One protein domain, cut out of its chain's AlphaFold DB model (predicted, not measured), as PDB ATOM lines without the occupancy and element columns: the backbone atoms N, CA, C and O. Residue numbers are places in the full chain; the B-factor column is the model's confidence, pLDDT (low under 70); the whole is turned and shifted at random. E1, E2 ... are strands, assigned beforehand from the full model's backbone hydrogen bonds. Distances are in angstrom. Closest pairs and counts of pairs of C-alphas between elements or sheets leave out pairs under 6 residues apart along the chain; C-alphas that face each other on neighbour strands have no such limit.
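AT A GLANCE: This is residues 4 to 68 of the 128 residues of an uncharacterized protein of Chthoniobacterales bacterium (UniProt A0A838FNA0). A small, elongated sandwich: a long sheet, order E1, E4, E5, is partly covered on one face by the shorter hairpin E2 and E3, its strands crossed at 36 degrees. The printed part has 65 residues, with five named strands, E1 to E5 in chain order, and no named helix; it is all strand, both sheets antiparallel. It is only just compact, close to loose, with a radius of gyration of the C-alphas of 12.4 A, and spans 39 by 23 by 15 A.

HOW THE PARTS SIT: E1, residues 8 to 13, is antiparallel to E4, residues 41 to 52; N 10 and O 46, 3.0 A, are within hydrogen-bond range. E2, residues 17 to 23, forms a hairpin with E3, residues 30 to 35; N 19 and O 33 are 2.8 A apart. The closest C-alphas of E1 and E2 are Ala 10 and Val 18, 6.0 A. E4, which bends by 65 degrees at residue 49, forms a hairpin with E5, residues 57 to 67; N 45 and O 63 are 2.8 A apart.

IN THESE COORDINATES: E1, 15.2 A long, begins at C-alpha 8 (-29.102, -48.397, 10.820). E2 measures 18.0 A, E3 16.5 A and E4 31.3 A. E5, 29.4 A, ends at C-alpha 67 (-44.298, -38.726, -1.865).

THE WHOLE: The C-alphas farthest apart, Asn 39 and Leu 54, are 39.4 A apart. The printed part has no cut and no long link; no printed residue is under 70 in pLDDT.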
ATOM      1  N   ALA A   4     -34.789 -58.427  16.486       96.44
ATOM      2  CA  ALA A   4     -33.854 -58.394  17.605       96.44
ATOM      3  C   ALA A   4     -32.969 -57.143  17.540       96.44
ATOM      4  O   ALA A   4     -32.713 -56.512  18.562       96.44
ATOM      5  N   SER A   5     -32.518 -56.764  16.342       96.69
ATOM      6  CA  SER A   5     -31.748 -55.539  16.128       96.69
ATOM      7  C   SER A   5     -31.832 -55.050  14.682       96.69
ATOM      8  O   SER A   5     -32.107 -55.813  13.756       96.69
ATOM      9  N   VAL A   6     -31.577 -53.757  14.498       97.31
ATOM     10  CA  VAL A   6     -31.358 -53.123  13.195       97.31
ATOM     11  C   VAL A   6     -30.150 -52.213  13.348       97.31
ATOM     12  O   VAL A   6     -30.117 -51.403  14.273       97.31
ATOM     13  N   GLY A   7     -29.151 -52.362  12.480       97.06
ATOM     14  CA  GLY A   7     -27.908 -51.597  12.568       97.06
ATOM     15  C   GLY A   7     -28.105 -50.110  12.279       97.06
ATOM     16  O   GLY A   7     -27.646 -49.266  13.042       97.06
ATOM     17  N   SER A   8     -28.799 -49.784  11.188       96.50
ATOM     18  CA  SER A   8     -29.102 -48.397  10.820       96.50
ATOM     19  C   SER A   8     -30.281 -48.300   9.859       96.50
ATOM     20  O   SER A   8     -30.571 -49.251   9.133       96.50
ATOM     21  N   ALA A   9     -30.894 -47.117   9.800       97.75
ATOM     22  CA  ALA A   9     -31.821 -46.712   8.752       97.75
ATOM     23  C   ALA A   9     -31.318 -45.415   8.113       97.75
ATOM     24  O   ALA A   9     -31.006 -44.459   8.823       97.75
ATOM     25  N   ALA A  10     -31.248 -45.370   6.785       97.56
ATOM     26  CA  ALA A  10     -30.784 -44.191   6.060       97.56
ATOM     27  C   ALA A  10     -31.585 -43.970   4.776       97.56
ATOM     28  O   ALA A  10     -32.054 -44.925   4.155       97.56
ATOM     29  N   VAL A  11     -31.711 -42.709   4.361       97.69
ATOM     30  CA  VAL A  11     -32.189 -42.366   3.016       97.69
ATOM     31  C   VAL A  11     -31.046 -42.631   2.037       97.69
ATOM     32  O   VAL A  11     -30.009 -41.979   2.101       97.69
ATOM     33  N   ALA A  12     -31.226 -43.616   1.160       97.00
ATOM     34  CA  ALA A  12     -30.251 -44.015   0.148       97.00
ATOM     35  C   ALA A  12     -30.465 -43.298  -1.196       97.00
ATOM     36  O   ALA A  12     -29.535 -43.188  -1.991       97.00
ATOM     37  N   SER A  13     -31.687 -42.824  -1.462       96.69
ATOM     38  CA  SER A  13     -32.045 -42.060  -2.662       96.69
ATOM     39  C   SER A  13     -33.250 -41.158  -2.392       96.69
ATOM     40  O   SER A  13     -34.095 -41.493  -1.558       96.69
ATOM     41  N   GLY A  14     -33.344 -40.045  -3.120       96.06
ATOM     42  CA  GLY A  14     -34.342 -38.994  -2.915       96.06
ATOM     43  C   GLY A  14     -33.908 -37.941  -1.890       96.06
ATOM     44  O   GLY A  14     -32.882 -38.068  -1.224       96.06
ATOM     45  N   ALA A  15     -34.690 -36.872  -1.783       96.38
ATOM     46  CA  ALA A  15     -34.482 -35.789  -0.832       96.38
ATOM     47  C   ALA A  15     -35.212 -36.081   0.484       96.38
ATOM     48  O   ALA A  15     -36.438 -36.228   0.507       96.38
ATOM     49  N   GLY A  16     -34.459 -36.147   1.581       96.38
ATOM     50  CA  GLY A  16     -35.003 -36.429   2.900       96.38
ATOM     51  C   GLY A  16     -33.949 -36.855   3.911       96.38
ATOM     52  O   GLY A  16     -32.825 -37.195   3.551       96.38
ATOM     53  N   PHE A  17     -34.343 -36.886   5.181       96.06
ATOM     54  CA  PHE A  17     -33.490 -37.321   6.284       96.06
ATOM     55  C   PHE A  17     -34.246 -38.262   7.220       96.06
ATOM     56  O   PHE A  17     -35.422 -38.039   7.517       96.06
ATOM     57  N   VAL A  18     -33.551 -39.277   7.740       97.62
ATOM     58  CA  VAL A  18     -34.037 -40.054   8.888       97.62
ATOM     59  C   VAL A  18     -33.819 -39.219  10.145       97.62
ATOM     60  O   VAL A  18     -32.688 -38.938  10.521       97.62
ATOM     61  N   SER A  19     -34.913 -38.807  10.780       97.06
ATOM     62  CA  SER A  19     -34.896 -38.043  12.035       97.06
ATOM     63  C   SER A  19     -34.764 -38.947  13.263       97.06
ATOM     64  O   SER A  19     -34.099 -38.593  14.231       97.06
ATOM     65  N   SER A  20     -35.359 -40.139  13.211       96.94
ATOM     66  CA  SER A  20     -35.184 -41.192  14.211       96.94
ATOM     67  C   SER A  20     -35.613 -42.537  13.635       96.94
ATOM     68  O   SER A  20     -36.457 -42.588  12.737       96.94
ATOM     69  N   SER A  21     -35.111 -43.627  14.202       97.31
ATOM     70  CA  SER A  21     -35.511 -44.981  13.823       97.31
ATOM     71  C   SER A  21     -35.440 -45.926  15.016       97.31
ATOM     72  O   SER A  21     -34.484 -45.855  15.788       97.31
ATOM     73  N   GLN A  22     -36.428 -46.804  15.171       97.25
ATOM     74  CA  GLN A  22     -36.504 -47.736  16.299       97.25
ATOM     75  C   GLN A  22     -37.383 -48.950  15.981       97.25
ATOM     76  O   GLN A  22     -38.260 -48.883  15.121       97.25
ATOM     77  N   ILE A  23     -37.172 -50.048  16.710       97.00
ATOM     78  CA  ILE A  23     -38.149 -51.142  16.758       97.00
ATOM     79  C   ILE A  23     -39.410 -50.601  17.443       97.00
ATOM     80  O   ILE A  23     -39.311 -49.908  18.457       97.00
ATOM     81  N   GLY A  24     -40.572 -50.856  16.844       95.00
ATOM     82  CA  GLY A  24     -41.857 -50.360  17.331       95.00
ATOM     83  C   GLY A  24     -42.312 -51.031  18.629       95.00
ATOM     84  O   GLY A  24     -41.650 -51.913  19.177       95.00
ATOM     85  N   SER A  25     -43.489 -50.626  19.117       94.06
ATOM     86  CA  SER A  25     -44.139 -51.287  20.258       94.06
ATOM     87  C   SER A  25     -44.508 -52.740  19.953       94.06
ATOM     88  O   SER A  25     -44.447 -53.585  20.843       94.06
ATOM     89  N   ASP A  26     -44.864 -53.037  18.698       95.81
ATOM     90  CA  ASP A  26     -44.794 -54.397  18.174       95.81
ATOM     91  C   ASP A  26     -43.368 -54.637  17.666       95.81
ATOM     92  O   ASP A  26     -42.892 -53.968  16.749       95.81
ATOM     93  N   ALA A  27     -42.685 -55.629  18.238       95.19
ATOM     94  CA  ALA A  27     -41.330 -55.994  17.844       95.19
ATOM     95  C   ALA A  27     -41.234 -56.554  16.409       95.19
ATOM     96  O   ALA A  27     -40.149 -56.890  15.949       95.19
ATOM     97  N   ARG A  28     -42.350 -56.705  15.694       94.75
ATOM     98  CA  ARG A  28     -42.400 -57.042  14.262       94.75
ATOM     99  C   ARG A  28     -42.361 -55.807  13.363       94.75
ATOM    100  O   ARG A  28     -42.213 -55.957  12.153       94.75
ATOM    101  N   GLU A  29     -42.481 -54.617  13.938       95.31
ATOM    102  CA  GLU A  29     -42.494 -53.349  13.224       95.31
ATOM    103  C   GLU A  29     -41.191 -52.582  13.443       95.31
ATOM    104  O   GLU A  29     -40.585 -52.606  14.517       95.31
ATOM    105  N   TYR A  30     -40.769 -51.857  12.410       96.69
ATOM    106  CA  TYR A  30     -39.659 -50.920  12.495       96.69
ATOM    107  C   TYR A  30     -40.140 -49.538  12.067       96.69
ATOM    108  O   TYR A  30     -40.539 -49.335  10.920       96.69
ATOM    109  N   ALA A  31     -40.128 -48.594  13.003       96.75
ATOM    110  CA  ALA A  31     -40.591 -47.235  12.784       96.75
ATOM    111  C   ALA A  31     -39.420 -46.350  12.350       96.75
ATOM    112  O   ALA A  31     -38.414 -46.246  13.054       96.75
ATOM    113  N   VAL A  32     -39.569 -45.680  11.206       97.44
ATOM    114  CA  VAL A  32     -38.609 -44.700  10.686       97.44
ATOM    115  C   VAL A  32     -39.323 -43.369  10.515       97.44
ATOM    116  O   VAL A  32     -40.237 -43.248   9.704       97.44
ATOM    117  N   ASN A  33     -38.885 -42.358  11.260       96.88
ATOM    118  CA  ASN A  33     -39.412 -41.006  11.139       96.88
ATOM    119  C   ASN A  33     -38.585 -40.238  10.113       96.88
ATOM    120  O   ASN A  33     -37.386 -40.014  10.306       96.88
ATOM    121  N   LEU A  34     -39.231 -39.809   9.035       96.81
ATOM    122  CA  LEU A  34     -38.602 -39.039   7.970       96.81
ATOM    123  C   LEU A  34     -38.907 -37.548   8.118       96.81
ATOM    124  O   LEU A  34     -39.975 -37.158   8.581       96.81
ATOM    125  N   SER A  35     -37.967 -36.712   7.698       96.75
ATOM    126  CA  SER A  35     -38.100 -35.254   7.694       96.75
ATOM    127  C   SER A  35     -37.470 -34.660   6.437       96.75
ATOM    128  O   SER A  35     -36.679 -35.320   5.763       96.75
ATOM    129  N   GLY A  36     -37.836 -33.420   6.100       95.31
ATOM    130  CA  GLY A  36     -37.277 -32.724   4.934       95.31
ATOM    131  C   GLY A  36     -37.606 -33.389   3.591       95.31
ATOM    132  O   GLY A  36     -36.837 -33.256   2.645       95.31
ATOM    133  N   ILE A  37     -38.718 -34.125   3.515       95.94
ATOM    134  CA  ILE A  37     -39.160 -34.784   2.288       95.94
ATOM    135  C   ILE A  37     -39.711 -33.731   1.316       95.94
ATOM    136  O   ILE A  37     -40.690 -33.051   1.615       95.94
ATOM    137  N   ALA A  38     -39.089 -33.597   0.146       95.62
ATOM    138  CA  ALA A  38     -39.613 -32.812  -0.971       95.62
ATOM    139  C   ALA A  38     -40.885 -33.437  -1.585       95.62
ATOM    140  O   ALA A  38     -41.135 -34.637  -1.450       95.62
ATOM    141  N   ASN A  39     -41.677 -32.621  -2.282       96.00
ATOM    142  CA  ASN A  39     -42.850 -33.073  -3.032       96.00
ATOM    143  C   ASN A  39     -42.459 -33.716  -4.376       96.00
ATOM    144  O   ASN A  39     -41.423 -33.370  -4.941       96.00
ATOM    145  N   ALA A  40     -43.335 -34.574  -4.907       96.69
ATOM    146  CA  ALA A  40     -43.228 -35.192  -6.228       96.69
ATOM    147  C   ALA A  40     -41.896 -35.930  -6.429       96.69
ATOM    148  O   ALA A  40     -41.131 -35.659  -7.353       96.69
ATOM    149  N   GLN A  41     -41.613 -36.879  -5.535       97.62
ATOM    150  CA  GLN A  41     -40.391 -37.678  -5.588       97.62
ATOM    151  C   GLN A  41     -40.589 -39.094  -5.060       97.62
ATOM    152  O   GLN A  41     -41.562 -39.401  -4.364       97.62
ATOM    153  N   ARG A  42     -39.605 -39.948  -5.345       97.38
ATOM    154  CA  ARG A  42     -39.448 -41.248  -4.701       97.38
ATOM    155  C   ARG A  42     -38.246 -41.223  -3.775       97.38
ATOM    156  O   ARG A  42     -37.172 -40.776  -4.166       97.38
ATOM    157  N   VAL A  43     -38.447 -41.712  -2.560       97.69
ATOM    158  CA  VAL A  43     -37.413 -41.814  -1.533       97.69
ATOM    159  C   VAL A  43     -37.194 -43.285  -1.233       97.69
ATOM    160  O   VAL A  43     -38.147 -44.007  -0.940       97.69
ATOM    161  N   THR A  44     -35.942 -43.723  -1.288       97.81
ATOM    162  CA  THR A  44     -35.557 -45.071  -0.875       97.81
ATOM    163  C   THR A  44     -34.917 -45.001   0.498       97.81
ATOM    164  O   THR A  44     -33.864 -44.390   0.667       97.81
ATOM    165  N   VAL A  45     -35.541 -45.647   1.475       97.88
ATOM    166  CA  VAL A  45     -34.967 -45.886   2.797       97.88
ATOM    167  C   VAL A  45     -34.352 -47.276   2.798       97.88
ATOM    168  O   VAL A  45     -34.967 -48.235   2.344       97.88
ATOM    169  N   THR A  46     -33.133 -47.405   3.304       98.19
ATOM    170  CA  THR A  46     -32.463 -48.697   3.452       98.19
ATOM    171  C   THR A  46     -32.206 -48.971   4.921       98.19
ATOM    172  O   THR A  46     -31.602 -48.154   5.617       98.19
ATOM    173  N   LEU A  47     -32.669 -50.135   5.378       97.88
ATOM    174  CA  LEU A  47     -32.279 -50.697   6.663       97.88
ATOM    175  C   LEU A  47     -31.048 -51.578   6.462       97.88
ATOM    176  O   LEU A  47     -30.990 -52.353   5.506       97.88
ATOM    177  N   SER A  48     -30.081 -51.486   7.366       97.94
ATOM    178  CA  SER A  48     -28.860 -52.293   7.319       97.94
ATOM    179  C   SER A  48     -28.752 -53.187   8.543       97.94
ATOM    180  O   SER A  48     -29.091 -52.771   9.652       97.94
ATOM    181  N   ASN A  49     -28.230 -54.398   8.343       97.25
ATOM    182  CA  ASN A  49     -27.992 -55.387   9.398       97.25
ATOM    183  C   ASN A  49     -29.244 -55.671  10.247       97.25
ATOM    184  O   ASN A  49     -29.223 -55.543  11.472       97.25
ATOM    185  N   VAL A  50     -30.347 -56.029   9.591       97.31
ATOM    186  CA  VAL A  50     -31.604 -56.399  10.254       97.31
ATOM    187  C   VAL A  50     -31.489 -57.834  10.753       97.31
ATOM    188  O   VAL A  50     -31.285 -58.742   9.951       97.31
ATOM    189  N   THR A  51     -31.620 -58.047  12.059       97.75
ATOM    190  CA  THR A  51     -31.499 -59.369  12.686       97.75
ATOM    191  C   THR A  51     -32.787 -59.733  13.410       97.75
ATOM    192  O   THR A  51     -33.344 -58.906  14.133       97.75
ATOM    193  N   ASP A  52     -33.264 -60.964  13.228       96.69
ATOM    194  CA  ASP A  52     -34.459 -61.476  13.902       96.69
ATOM    195  C   ASP A  52     -34.137 -62.242  15.202       96.69
ATOM    196  O   ASP A  52     -32.983 -62.510  15.546       96.69
ATOM    197  N   SER A  53     -35.179 -62.607  15.950       96.81
ATOM    198  CA  SER A  53     -35.059 -63.361  17.203       96.81
ATOM    199  C   SER A  53     -34.496 -64.780  17.052       96.81
ATOM    200  O   SER A  53     -34.111 -65.378  18.052       96.81
ATOM    201  N   LEU A  54     -34.421 -65.313  15.829       97.06
ATOM    202  CA  LEU A  54     -33.814 -66.607  15.509       97.06
ATOM    203  C   LEU A  54     -32.388 -66.463  14.952       97.06
ATOM    204  O   LEU A  54     -31.814 -67.448  14.501       97.06
ATOM    205  N   GLN A  55     -31.807 -65.258  15.014       94.44
ATOM    206  CA  GLN A  55     -30.469 -64.929  14.510       94.44
ATOM    207  C   GLN A  55     -30.326 -65.004  12.983       94.44
ATOM    208  O   GLN A  55     -29.208 -65.042  12.467       94.44
ATOM    209  N   HIS A  56     -31.429 -64.953  12.232       96.50
ATOM    210  CA  HIS A  56     -31.340 -64.687  10.800       96.50
ATOM    211  C   HIS A  56     -31.015 -63.216  10.570       96.50
ATOM    212  O   HIS A  56     -31.579 -62.336  11.223       96.50
ATOM    213  N   ASN A  57     -30.132 -62.952   9.610       96.81
ATOM    214  CA  ASN A  57     -29.675 -61.611   9.282       96.81
ATOM    215  C   ASN A  57     -29.978 -61.259   7.822       96.81
ATOM    216  O   ASN A  57     -29.741 -62.053   6.913       96.81
ATOM    217  N   SER A  58     -30.472 -60.043   7.610       96.94
ATOM    218  CA  SER A  58     -30.561 -59.392   6.307       96.94
ATOM    219  C   SER A  58     -29.612 -58.197   6.288       96.94
ATOM    220  O   SER A  58     -29.815 -57.215   7.007       96.94
ATOM    221  N   ALA A  59     -28.577 -58.271   5.450       97.06
ATOM    222  CA  ALA A  59     -27.547 -57.236   5.375       97.06
ATOM    223  C   ALA A  59     -28.108 -55.883   4.906       97.06
ATOM    224  O   ALA A  59     -27.696 -54.836   5.406       97.06
ATOM    225  N   SER A  60     -29.064 -55.903   3.973       97.19
ATOM    226  CA  SER A  60     -29.678 -54.705   3.399       97.19
ATOM    227  C   SER A  60     -31.137 -54.959   3.029       97.19
ATOM    228  O   SER A  60     -31.447 -55.961   2.383       97.19
ATOM    229  N   VAL A  61     -32.020 -54.044   3.430       97.06
ATOM    230  CA  VAL A  61     -33.456 -54.069   3.124       97.06
ATOM    231  C   VAL A  61     -33.870 -52.694   2.581       97.06
ATOM    232  O   VAL A  61     -34.091 -51.770   3.370       97.06
ATOM    233  N   PRO A  62     -33.930 -52.511   1.248       97.31
ATOM    234  CA  PRO A  62     -34.368 -51.264   0.633       97.31
ATOM    235  C   PRO A  62     -35.896 -51.193   0.513       97.31
ATOM    236  O   PRO A  62     -36.551 -52.161   0.129       97.31
ATOM    237  N   ILE A  63     -36.458 -50.022   0.802       96.62
ATOM    238  CA  ILE A  63     -37.888 -49.721   0.717       96.62
ATOM    239  C   ILE A  63     -38.041 -48.389  -0.012       96.62
ATOM    240  O   ILE A  63     -37.495 -47.381   0.432       96.62
ATOM    241  N   THR A  64     -38.791 -48.371  -1.112       96.50
ATOM    242  CA  THR A  64     -39.042 -47.153  -1.895       96.50
ATOM    243  C   THR A  64     -40.466 -46.663  -1.679       96.50
ATOM    244  O   THR A  64     -41.422 -47.419  -1.838       96.50
ATOM    245  N   LEU A  65     -40.598 -45.381  -1.344       95.12
ATOM    246  CA  LEU A  65     -41.856 -44.696  -1.068       95.12
ATOM    247  C   LEU A  65     -42.033 -43.530  -2.043       95.12
ATOM    248  O   LEU A  65     -41.089 -42.785  -2.301       95.12
ATOM    249  N   GLY A  66     -43.243 -43.364  -2.575       96.31
ATOM    250  CA  GLY A  66     -43.623 -42.187  -3.353       96.31
ATOM    251  C   GLY A  66     -44.239 -41.119  -2.458       96.31
ATOM    252  O   GLY A  66     -45.173 -41.411  -1.716       96.31
ATOM    253  N   PHE A  67     -43.743 -39.887  -2.554       96.19
ATOM    254  CA  PHE A  67     -44.298 -38.726  -1.865       96.19
ATOM    255  C   PHE A  67     -44.866 -37.748  -2.887       96.19
ATOM    256  O   PHE A  67     -44.126 -37.155  -3.676       96.19
ATOM    257  N   LEU A  68     -46.190 -37.598  -2.875       97.38
ATOM    258  CA  LEU A  68     -46.918 -36.715  -3.777       97.38
ATOM    259  C   LEU A  68     -48.070 -36.037  -3.035       97.38
ATOM    260  O   LEU A  68     -49.079 -36.655  -2.698       97.38
TER     261      LEU A  68